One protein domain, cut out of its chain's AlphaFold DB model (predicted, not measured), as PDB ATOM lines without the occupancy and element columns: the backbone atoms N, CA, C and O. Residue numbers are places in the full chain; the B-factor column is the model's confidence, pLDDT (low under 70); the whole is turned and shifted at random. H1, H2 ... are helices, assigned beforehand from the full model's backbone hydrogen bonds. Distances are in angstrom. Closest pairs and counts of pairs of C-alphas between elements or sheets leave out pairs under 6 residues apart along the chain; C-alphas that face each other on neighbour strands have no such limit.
ATOM      1  N   LEU A  15     163.500 170.889 148.871       90.81
ATOM      2  CA  LEU A  15     162.428 170.086 148.275       90.81
ATOM      3  C   LEU A  15     162.267 168.715 148.935       90.81
ATOM      4  O   LEU A  15     161.166 168.173 148.909       90.81
ATOM      5  N   LEU A  16     163.297 168.180 149.596       91.38
ATOM      6  CA  LEU A  16     163.205 166.890 150.288       91.38
ATOM      7  C   LEU A  16     162.220 166.938 151.465       91.38
ATOM      8  O   LEU A  16     161.632 165.924 151.833       91.38
ATOM      9  N   ARG A  17     161.937 168.136 151.996       90.50
ATOM     10  CA  ARG A  17     160.903 168.358 153.020       90.50
ATOM     11  C   ARG A  17     159.476 168.123 152.516       90.50
ATOM     12  O   ARG A  17     158.560 168.062 153.328       90.50
ATOM     13  N   THR A  18     159.283 168.006 151.201       91.31
ATOM     14  CA  THR A  18     157.987 167.677 150.586       91.31
ATOM     15  C   THR A  18     157.740 166.170 150.476       91.31
ATOM     16  O   THR A  18     156.675 165.751 150.038       91.31
ATOM     17  N   GLY A  19     158.723 165.340 150.844       92.12
ATOM     18  CA  GLY A  19     158.663 163.892 150.646       92.12
ATOM     19  C   GLY A  19     158.984 163.436 149.218       92.12
ATOM     20  O   GLY A  19     158.943 162.237 148.956       92.12
ATOM     21  N   ILE A  20     159.322 164.353 148.300       94.19
ATOM     22  CA  ILE A  20     159.963 164.000 147.025       94.19
ATOM     23  C   ILE A  20     161.425 163.621 147.292       94.19
ATOM     24  O   ILE A  20     162.124 164.297 148.049       94.19
ATOM     25  N   THR A  21     161.907 162.559 146.649       94.19
ATOM     26  CA  THR A  21     163.301 162.114 146.777       94.19
ATOM     27  C   THR A  21     164.265 162.947 145.920       94.19
ATOM     28  O   THR A  21     163.881 163.625 144.964       94.19
ATOM     29  N   ALA A  22     165.564 162.885 146.229       92.44
ATOM     30  CA  ALA A  22     166.585 163.539 145.407       92.44
ATOM     31  C   ALA A  22     166.624 162.971 143.975       92.44
ATOM     32  O   ALA A  22     166.798 163.723 143.017       92.44
ATOM     33  N   GLU A  23     166.397 161.665 143.828       94.62
ATOM     34  CA  GLU A  23     166.289 160.991 142.534       94.62
ATOM     35  C   GLU A  23     165.120 161.523 141.709       94.62
ATOM     36  O   GLU A  23     165.313 161.926 140.562       94.62
ATOM     37  N   GLU A  24     163.930 161.609 142.304       96.06
ATOM     38  CA  GLU A  24     162.749 162.167 141.649       96.06
ATOM     39  C   GLU A  24     162.996 163.614 141.194       96.06
ATOM     40  O   GLU A  24     162.692 163.971 140.055       96.06
ATOM     41  N   CYS A  25     163.626 164.433 142.041       95.31
ATOM     42  CA  CYS A  25     163.997 165.812 141.730       95.31
ATOM     43  C   CYS A  25     164.976 165.927 140.545       95.31
ATOM     44  O   CYS A  25     164.788 166.749 139.636       95.31
ATOM     45  N   ILE A  26     166.044 165.124 140.553       95.25
ATOM     46  CA  ILE A  26     167.079 165.130 139.511       95.25
ATOM     47  C   ILE A  26     166.501 164.593 138.197       95.25
ATOM     48  O   ILE A  26     166.647 165.247 137.163       95.25
ATOM     49  N   ARG A  27     165.780 163.465 138.229       96.25
ATOM     50  CA  ARG A  27     165.163 162.853 137.043       96.25
ATOM     51  C   ARG A  27     164.071 163.750 136.450       96.25
ATOM     52  O   ARG A  27     164.041 163.920 135.230       96.25
ATOM     53  N   TYR A  28     163.242 164.403 137.270       96.81
ATOM     54  CA  TYR A  28     162.275 165.402 136.794       96.81
ATOM     55  C   TYR A  28     162.978 166.559 136.079       96.81
ATOM     56  O   TYR A  28     162.570 166.944 134.983       96.81
ATOM     57  N   SER A  29     164.063 167.078 136.668       96.12
ATOM     58  CA  SER A  29     164.848 168.178 136.093       96.12
ATOM     59  C   SER A  29     165.473 167.797 134.747       96.12
ATOM     60  O   SER A  29     165.356 168.562 133.795       96.12
ATOM     61  N   LEU A  30     166.080 166.608 134.647       96.06
ATOM     62  CA  LEU A  30     166.654 166.071 133.403       96.06
ATOM     63  C   LEU A  30     165.601 165.765 132.326       96.06
ATOM     64  O   LEU A  30     165.936 165.706 131.150       96.06
ATOM     65  N   SER A  31     164.333 165.599 132.711       97.12
ATOM     66  CA  SER A  31     163.222 165.366 131.777       97.12
ATOM     67  C   SER A  31     162.649 166.655 131.173       97.12
ATOM     68  O   SER A  31     161.762 166.590 130.324       97.12
ATOM     69  N   GLN A  32     163.116 167.826 131.619       96.50
ATOM     70  CA  GLN A  32     162.723 169.113 131.045       96.50
ATOM     71  C   GLN A  32     163.553 169.432 129.795       96.50
ATOM     72  O   GLN A  32     164.576 168.806 129.533       96.50
ATOM     73  N   ALA A  33     163.145 170.453 129.039       96.06
ATOM     74  CA  ALA A  33     163.884 170.945 127.875       96.06
ATOM     75  C   ALA A  33     165.178 171.681 128.289       96.06
ATOM     76  O   ALA A  33     165.274 172.906 128.205       96.06
ATOM     77  N   ILE A  34     166.164 170.929 128.781       94.88
ATOM     78  CA  ILE A  34     167.478 171.413 129.210       94.88
ATOM     79  C   ILE A  34     168.588 170.611 128.528       94.88
ATOM     80  O   ILE A  34     168.437 169.425 128.258       94.88
ATOM     81  N   THR A  35     169.733 171.249 128.289       95.25
ATOM     82  CA  THR A  35     170.923 170.570 127.737       95.25
ATOM     83  C   THR A  35     171.807 169.972 128.830       95.25
ATOM     84  O   THR A  35     172.533 169.008 128.605       95.25
ATOM     85  N   THR A  36     171.810 170.567 130.024       94.50
ATOM     86  CA  THR A  36     172.712 170.182 131.116       94.50
ATOM     87  C   THR A  36     172.066 170.474 132.462       94.50
ATOM     88  O   THR A  36     171.443 171.523 132.642       94.50
ATOM     89  N   LEU A  37     172.264 169.569 133.421       94.50
ATOM     90  CA  LEU A  37     171.939 169.777 134.827       94.50
ATOM     91  C   LEU A  37     173.228 169.813 135.652       94.50
ATOM     92  O   LEU A  37     174.042 168.898 135.575       94.50
ATOM     93  N   ILE A  38     173.395 170.859 136.463       93.00
ATOM     94  CA  ILE A  38     174.492 170.968 137.431       93.00
ATOM     95  C   ILE A  38     173.948 170.572 138.803       93.00
ATOM     96  O   ILE A  38     172.961 171.151 139.267       93.00
ATOM     97  N   VAL A  39     174.598 169.606 139.451       91.06
ATOM     98  CA  VAL A  39     174.223 169.096 140.775       91.06
ATOM     99  C   VAL A  39     175.327 169.445 141.771       91.06
ATOM    100  O   VAL A  39     176.505 169.215 141.503       91.06
ATOM    101  N   GLY A  40     174.952 170.039 142.904       88.00
ATOM    102  CA  GLY A  40     175.877 170.280 144.012       88.00
ATOM    103  C   GLY A  40     176.121 168.988 144.785       88.00
ATOM    104  O   GLY A  40     175.171 168.259 145.049       88.00
ATOM    105  N   ILE A  41     177.379 168.719 145.129       89.00
ATOM    106  CA  ILE A  41     177.815 167.501 145.816       89.00
ATOM    107  C   ILE A  41     178.673 167.920 147.006       89.00
ATOM    108  O   ILE A  41     179.657 168.642 146.838       89.00
ATOM    109  N   SER A  42     178.301 167.459 148.194       88.44
ATOM    110  CA  SER A  42     178.970 167.786 149.458       88.44
ATOM    111  C   SER A  42     179.743 166.601 150.032       88.44
ATOM    112  O   SER A  42     180.636 166.781 150.856       88.44
ATOM    113  N   ASN A  43     179.399 165.379 149.620       91.38
ATOM    114  CA  ASN A  43     180.015 164.147 150.096       91.38
ATOM    115  C   ASN A  43     179.980 163.054 149.015       91.38
ATOM    116  O   ASN A  43     179.446 163.228 147.920       91.38
ATOM    117  N   ARG A  44     180.596 161.912 149.324       96.06
ATOM    118  CA  ARG A  44     180.771 160.819 148.367       96.06
ATOM    119  C   ARG A  44     179.488 160.022 148.105       96.06
ATOM    120  O   ARG A  44     179.342 159.484 147.012       96.06
ATOM    121  N   ASP A  45     178.561 159.986 149.053       93.44
ATOM    122  CA  ASP A  45     177.290 159.278 148.880       93.44
ATOM    123  C   ASP A  45     176.383 160.040 147.902       93.44
ATOM    124  O   ASP A  45     175.828 159.442 146.981       93.44
ATOM    125  N   GLU A  46     176.333 161.372 148.012       91.88
ATOM    126  CA  GLU A  46     175.668 162.252 147.037       91.88
ATOM    127  C   GLU A  46     176.267 162.112 145.631       91.88
ATOM    128  O   GLU A  46     175.532 162.101 144.643       91.88
ATOM    129  N   LEU A  47     177.595 161.959 145.529       94.81
ATOM    130  CA  LEU A  47     178.266 161.716 144.250       94.81
ATOM    131  C   LEU A  47     177.779 160.415 143.606       94.81
ATOM    132  O   LEU A  47     177.381 160.429 142.443       94.81
ATOM    133  N   TYR A  48     177.808 159.301 144.339       96.38
ATOM    134  CA  TYR A  48     177.366 158.015 143.796       96.38
ATOM    135  C   TYR A  48     175.877 158.022 143.454       96.38
ATOM    136  O   TYR A  48     175.503 157.506 142.406       96.38
ATOM    137  N   GLN A  49     175.042 158.660 144.275       94.00
ATOM    138  CA  GLN A  49     173.627 158.843 143.963       94.00
ATOM    139  C   GLN A  49     173.441 159.595 142.638       94.00
ATOM    140  O   GLN A  49     172.737 159.108 141.756       94.00
ATOM    141  N   ALA A  50     174.090 160.751 142.469       94.12
ATOM    142  CA  ALA A  50     173.973 161.550 141.251       94.12
ATOM    143  C   ALA A  50     174.485 160.802 140.007       94.12
ATOM    144  O   ALA A  50     173.862 160.880 138.948       94.12
ATOM    145  N   LEU A  51     175.588 160.055 140.141       95.81
ATOM    146  CA  LEU A  51     176.126 159.222 139.065       95.81
ATOM    147  C   LEU A  51     175.154 158.110 138.673       95.81
ATOM    148  O   LEU A  51     174.876 157.964 137.488       95.81
ATOM    149  N   ASN A  52     174.606 157.374 139.642       96.69
ATOM    150  CA  ASN A  52     173.659 156.292 139.371       96.69
ATOM    151  C   ASN A  52     172.405 156.820 138.662       96.69
ATOM    152  O   ASN A  52     172.006 156.267 137.646       96.69
ATOM    153  N   ILE A  53     171.850 157.954 139.113       95.31
ATOM    154  CA  ILE A  53     170.697 158.584 138.450       95.31
ATOM    155  C   ILE A  53     171.023 158.965 137.001       95.31
ATOM    156  O   ILE A  53     170.173 158.830 136.127       95.31
ATOM    157  N   GLY A  54     172.233 159.469 136.743       94.88
ATOM    158  CA  GLY A  54     172.672 159.832 135.395       94.88
ATOM    159  C   GLY A  54     172.913 158.623 134.488       94.88
ATOM    160  O   GLY A  54     172.575 158.680 133.308       94.88
ATOM    161  N   ILE A  55     173.482 157.542 135.029       96.62
ATOM    162  CA  ILE A  55     173.744 156.286 134.309       96.62
ATOM    163  C   ILE A  55     172.429 155.596 133.940       96.62
ATOM    164  O   ILE A  55     172.243 155.218 132.786       96.62
ATOM    165  N   ASP A  56     171.507 155.495 134.896       96.38
ATOM    166  CA  ASP A  56     170.217 154.820 134.734       96.38
ATOM    167  C   ASP A  56     169.115 155.773 134.238       96.38
ATOM    168  O   ASP A  56     167.918 155.482 134.336       96.38
ATOM    169  N   PHE A  57     169.497 156.944 133.718       96.12
ATOM    170  CA  PHE A  57     168.543 157.982 133.360       96.12
ATOM    171  C   PHE A  57     167.598 157.519 132.251       96.12
ATOM    172  O   PHE A  57     167.991 157.247 131.116       96.12
ATOM    173  N   SER A  58     166.309 157.556 132.571       96.81
ATOM    174  CA  SER A  58     165.219 157.492 131.609       96.81
ATOM    175  C   SER A  58     164.308 158.701 131.823       96.81
ATOM    176  O   SER A  58     163.920 158.956 132.970       96.81
ATOM    177  N   PRO A  59     163.943 159.469 130.781       97.19
ATOM    178  CA  PRO A  59     163.024 160.589 130.938       97.19
ATOM    179  C   PRO A  59     161.709 160.163 131.599       97.19
ATOM    180  O   PRO A  59     161.172 159.090 131.327       97.19
ATOM    181  N   MET A  60     161.174 161.010 132.474       98.19
ATOM    182  CA  MET A  60     159.816 160.850 132.981       98.19
ATOM    183  C   MET A  60     158.817 161.124 131.857       98.19
ATOM    184  O   MET A  60     158.865 162.171 131.201       98.19
ATOM    185  N   SER A  61     157.862 160.218 131.692       98.31
ATOM    186  CA  SER A  61     156.666 160.424 130.885       98.31
ATOM    187  C   SER A  61     155.857 161.627 131.378       98.31
ATOM    188  O   SER A  61     155.966 162.066 132.526       98.31
ATOM    189  N   SER A  62     154.987 162.158 130.518       97.88
ATOM    190  CA  SER A  62     154.101 163.263 130.896       97.88
ATOM    191  C   SER A  62     153.204 162.920 132.091       97.88
ATOM    192  O   SER A  62     152.905 163.813 132.882       97.88
ATOM    193  N   GLN A  63     152.820 161.646 132.238       98.44
ATOM    194  CA  GLN A  63     152.020 161.171 133.365       98.44
ATOM    195  C   GLN A  63     152.834 161.140 134.663       98.44
ATOM    196  O   GLN A  63     152.413 161.757 135.633       98.44
ATOM    197  N   GLU A  64     154.034 160.541 134.668       98.25
ATOM    198  CA  GLU A  64     154.922 160.545 135.848       98.25
ATOM    199  C   GLU A  64     155.207 161.978 136.332       98.25
ATOM    200  O   GLU A  64     155.189 162.264 137.530       98.25
ATOM    201  N   GLN A  65     155.421 162.910 135.395       98.00
ATOM    202  CA  GLN A  65     155.619 164.321 135.724       98.00
ATOM    203  C   GLN A  65     154.360 164.978 136.308       98.00
ATOM    204  O   GLN A  65     154.474 165.833 137.186       98.00
ATOM    205  N   ALA A  66     153.170 164.630 135.810       98.19
ATOM    206  CA  ALA A  66     151.909 165.133 136.346       98.19
ATOM    207  C   ALA A  66     151.662 164.600 137.762       98.19
ATOM    208  O   ALA A  66     151.427 165.396 138.666       98.19
ATOM    209  N   ASP A  67     151.830 163.297 137.976       98.06
ATOM    210  CA  ASP A  67     151.632 162.648 139.273       98.06
ATOM    211  C   ASP A  67     152.568 163.226 140.344       98.06
ATOM    212  O   ASP A  67     152.157 163.488 141.479       98.06
ATOM    213  N   LEU A  68     153.829 163.490 139.982       96.88
ATOM    214  CA  LEU A  68     154.788 164.124 140.883       96.88
ATOM    215  C   LEU A  68     154.381 165.557 141.248       96.88
ATOM    216  O   LEU A  68     154.454 165.925 142.419       96.88
ATOM    217  N   ARG A  69     153.919 166.364 140.281       95.94
ATOM    218  CA  ARG A  69     153.415 167.721 140.565       95.94
ATOM    219  C   ARG A  69     152.161 167.692 141.434       95.94
ATOM    220  O   ARG A  69     152.016 168.535 142.315       95.94
ATOM    221  N   ASP A  70     151.287 166.721 141.212       97.06
ATOM    222  CA  ASP A  70     150.046 166.556 141.959       97.06
ATOM    223  C   ASP A  70     150.311 166.216 143.429       97.06
ATOM    224  O   ASP A  70     149.703 166.829 144.308       97.06
ATOM    225  N   ARG A  71     151.290 165.340 143.705       96.38
ATOM    226  CA  ARG A  71     151.742 164.998 145.069       96.38
ATOM    227  C   ARG A  71     152.184 166.208 145.888       96.38
ATOM    228  O   ARG A  71     152.014 166.208 147.104       96.38
ATOM    229  N   VAL A  72     152.758 167.227 145.248       94.69
ATOM    230  CA  VAL A  72     153.283 168.416 145.942       94.69
ATOM    231  C   VAL A  72     152.476 169.682 145.711       94.69
ATOM    232  O   VAL A  72     152.886 170.750 146.159       94.69
ATOM    233  N   ARG A  73     151.312 169.577 145.066       95.12
ATOM    234  CA  ARG A  73     150.475 170.721 144.692       95.12
ATOM    235  C   ARG A  73     150.191 171.653 145.870       95.12
ATOM    236  O   ARG A  73     150.412 172.853 145.753       95.12
ATOM    237  N   GLU A  74     149.741 171.110 146.999       93.44
ATOM    238  CA  GLU A  74     149.395 171.911 148.185       93.44
ATOM    239  C   GLU A  74     150.616 172.625 148.779       93.44
ATOM    240  O   GLU A  74     150.554 173.793 149.148       93.44
ATOM    241  N   MET A  75     151.754 171.933 148.816       92.94
ATOM    242  CA  MET A  75     153.024 172.443 149.331       92.94
ATOM    243  C   MET A  75     153.675 173.484 148.415       92.94
ATOM    244  O   MET A  75     154.419 174.341 148.888       92.94
ATOM    245  N   ALA A  76     153.411 173.407 147.111       91.19
ATOM    246  CA  ALA A  76     153.919 174.339 146.115       91.19
ATOM    247  C   ALA A  76     153.071 175.620 146.000       91.19
ATOM    248  O   ALA A  76     153.523 176.588 145.390       91.19
ATOM    249  N   ALA A  77     151.856 175.643 146.560       91.50
ATOM    250  CA  ALA A  77     150.875 176.698 146.306       91.50
ATOM    251  C   ALA A  77     151.102 178.003 147.091       91.50
ATOM    252  O   ALA A  77     150.631 179.052 146.657       91.50
ATOM    253  N   ASP A  78     151.800 177.965 148.228       90.50
ATOM    254  CA  ASP A  78     151.872 179.103 149.160       90.50
ATOM    255  C   ASP A  78     153.271 179.719 149.324       90.50
ATOM    256  O   ASP A  78     153.459 180.652 150.102       90.50
ATOM    257  N   GLY A  79     154.268 179.208 148.596       89.94
ATOM    258  CA  GLY A  79     155.627 179.751 148.614       89.94
ATOM    259  C   GLY A  79     156.402 179.521 149.918       89.94
ATOM    260  O   GLY A  79     157.470 180.113 150.090       89.94
ATOM    261  N   ARG A  80     155.946 178.642 150.824       89.19
ATOM    262  CA  ARG A  80     156.611 178.371 152.119       89.19
ATOM    263  C   ARG A  80     158.072 177.906 152.022       89.19
ATOM    264  O   ARG A  80     158.812 177.987 153.000       89.19
ATOM    265  N   PHE A  81     158.496 177.406 150.861       89.06
ATOM    266  CA  PHE A  81     159.876 176.980 150.594       89.06
ATOM    267  C   PHE A  81     160.702 178.019 149.815       89.06
ATOM    268  O   PHE A  81     161.913 177.872 149.684       89.06
ATOM    269  N   GLU A  82     160.082 179.106 149.355       89.00
ATOM    270  CA  GLU A  82     160.712 180.185 148.588       89.00
ATOM    271  C   GLU A  82     161.183 181.313 149.521       89.00
ATOM    272  O   GLU A  82     160.817 182.475 149.359       89.00
ATOM    273  N   LEU A  83     162.004 180.974 150.520       88.06
ATOM    274  CA  LEU A  83     162.359 181.879 151.627       88.06
ATOM    275  C   LEU A  83     163.030 183.194 151.182       88.06
ATOM    276  O   LEU A  83     162.897 184.198 151.870       88.06
ATOM    277  N   PHE A  84     163.692 183.214 150.020       87.62
ATOM    278  CA  PHE A  84     164.222 184.442 149.401       87.62
ATOM    279  C   PHE A  84     163.141 185.438 148.960       87.62
ATOM    280  O   PHE A  84     163.446 186.605 148.753       87.62
ATOM    281  N   LYS A  85     161.907 184.980 148.740       88.12
ATOM    282  CA  LYS A  85     160.787 185.800 148.259       88.12
ATOM    283  C   LYS A  85     159.778 186.106 149.360       88.12
ATOM    284  O   LYS A  85     159.058 187.091 149.259       88.12
ATOM    285  N   THR A  86     159.685 185.240 150.365       90.25
ATOM    286  CA  THR A  86     158.639 185.299 151.395       90.25
ATOM    287  C   THR A  86     159.143 185.771 152.757       90.25
ATOM    288  O   THR A  86     158.334 185.980 153.656       90.25
ATOM    289  N   THR A  87     160.457 185.950 152.932       88.25
ATOM    290  CA  THR A  87     161.075 186.349 154.208       88.25
ATOM    291  C   THR A  87     162.287 187.257 153.990       88.25
ATOM    292  O   THR A  87     162.845 187.283 152.898       88.25
ATOM    293  N   GLN A  88     162.764 187.913 155.052       90.62
ATOM    294  CA  GLN A  88     164.017 188.693 155.071       90.62
ATOM    295  C   GLN A  88     165.240 187.842 155.475       90.62
ATOM    296  O   GLN A  88     166.305 188.376 155.796       90.62
ATOM    297  N   LYS A  89     165.106 186.505 155.500       87.62
ATOM    298  CA  LYS A  89     166.120 185.575 156.035       87.62
ATOM    299  C   LYS A  89     167.493 185.733 155.382       87.62
ATOM    300  O   LYS A  89     168.508 185.503 156.034       87.62
ATOM    301  N   PHE A  90     167.520 186.087 154.102       89.25
ATOM    302  CA  PHE A  90     168.749 186.188 153.317       89.25
ATOM    303  C   PHE A  90     169.129 187.626 152.953       89.25
ATOM    304  O   PHE A  90     170.080 187.823 152.196       89.25
ATOM    305  N   ASP A  91     168.416 188.619 153.484       92.12
ATOM    306  CA  ASP A  91     168.732 190.022 153.242       92.12
ATOM    307  C   ASP A  91     170.054 190.390 153.927       92.12
ATOM    308  O   ASP A  91     170.427 189.833 154.963       92.12
ATOM    309  N   GLY A  92     170.787 191.338 153.348       93.25
ATOM    310  CA  GLY A  92     171.972 191.901 153.995       93.25
ATOM    311  C   GLY A  92     171.590 192.858 155.126       93.25
ATOM    312  O   GLY A  92     170.557 193.523 155.048       93.25
ATOM    313  N   ASP A  93     172.457 192.990 156.137       94.31
ATOM    314  CA  ASP A  93     172.242 193.895 157.282       94.31
ATOM    315  C   ASP A  93     171.931 195.330 156.844       94.31
ATOM    316  O   ASP A  93     171.018 195.965 157.363       94.31
ATOM    317  N   TYR A  94     172.655 195.818 155.833       94.88
ATOM    318  CA  TYR A  94     172.456 197.157 155.284       94.88
ATOM    319  C   TYR A  94     171.049 197.352 154.698       94.88
ATOM    320  O   TYR A  94     170.416 198.368 154.963       94.88
ATOM    321  N   HIS A  95     170.540 196.376 153.938       90.06
ATOM    322  CA  HIS A  95     169.213 196.464 153.322       90.06
ATOM    323  C   HIS A  95     168.102 196.391 154.374       90.06
ATOM    324  O   HIS A  95     167.144 197.154 154.306       90.06
ATOM    325  N   ARG A  96     168.254 195.535 155.396       92.50
ATOM    326  CA  ARG A  96     167.306 195.485 156.521       92.50
ATOM    327  C   ARG A  96     167.192 196.832 157.227       92.50
ATOM    328  O   ARG A  96     166.088 197.335 157.399       92.50
ATOM    329  N   ALA A  97     168.333 197.447 157.541       94.12
ATOM    330  CA  ALA A  97     168.375 198.744 158.210       94.12
ATOM    331  C   ALA A  97     167.747 199.884 157.384       94.12
ATOM    332  O   ALA A  97     167.226 200.829 157.962       94.12
ATOM    333  N   GLN A  98     167.778 199.817 156.048       94.88
ATOM    334  CA  GLN A  98     167.143 200.823 155.182       94.88
ATOM    335  C   GLN A  98     165.611 200.767 155.185       94.88
ATOM    336  O   GLN A  98     164.967 201.744 154.804       94.88
ATOM    337  N   HIS A  99     165.041 199.624 155.556       91.81
ATOM    338  CA  HIS A  99     163.613 199.341 155.444       91.81
ATOM    339  C   HIS A  99     162.957 199.037 156.798       91.81
ATOM    340  O   HIS A  99     161.815 198.582 156.819       91.81
TER     341      HIS A  99
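AT A GLANCE: This is residues 15 to 99 of the 101 residues of an uncharacterized protein of Planctomycetes bacterium (UniProt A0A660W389). A loose row of three helices, H3, H2 and H4 with H2 in the middle, forms a body at one end, and a thin tail with the short helices H6 and H7 runs away from it and makes the length. Short H1 lies near H2 and H5, and residues 89 to 95, of which 93 to 95 belong to H7, stick out. The printed part has 85 residues, with seven named helices, H1 to H7 in chain order, and no named strand; the class is all helix. The whole is loose and elongated, with a radius of gyration of the C-alphas of 16.5 A and spans of 50 by 32 by 24 A.

IN THESE COORDINATES: H1 is residues 15 to 18, beginning at C-alpha 15 (162.428, 170.086, 148.275). H2 is residues 22 to 30, 12.3 A long; H3, residues 44 to 55, 16.4 A; H4, residues 62 to 71, 14.5 A. H5 is residues 73 to 76 and H6 residues 83 to 86. H7, residues 93 to 98, is 8.9 A long and ends at C-alpha 98 (167.143, 200.823, 155.182).

HOW THE PARTS SIT: H2 touches residues 49 to 53 of H3; the closest C-alphas, of Glu 23 and Ile 53, are 6.5 A apart. Their tilt is steep, 42 degrees, the same way. H2 and H4 are close but not clearly touching, with the C-alphas of Tyr 28 and Gln 65 closest at 6.8 A, at a steep tilt of 44 degrees, opposite ways. H1 is close to but not clearly touching H2, by Leu 16 and Ala 22, whose C-alphas are 6.8 A apart, and likewise H5, by Thr 18 and Met 75, 7.0 A between C-alphas. H4 and H5 meet only through their link. H3 and H4 are apart, and H6 and H7 touch no helix. In H2, H3, H4 and H7 every O i to N i+4 pair is within hydrogen-bond range; H1, H5 and H6 are too short for such a pair.

THE WHOLE: The two C-alphas farthest apart, of Asp 56 and Gln 98, are 50.4 A apart. The printed part has no cut. The link from H2 to H3, residues 31 to 43, is long. Mean pLDDT of the printed part is 93.7, and no printed residue is under 70.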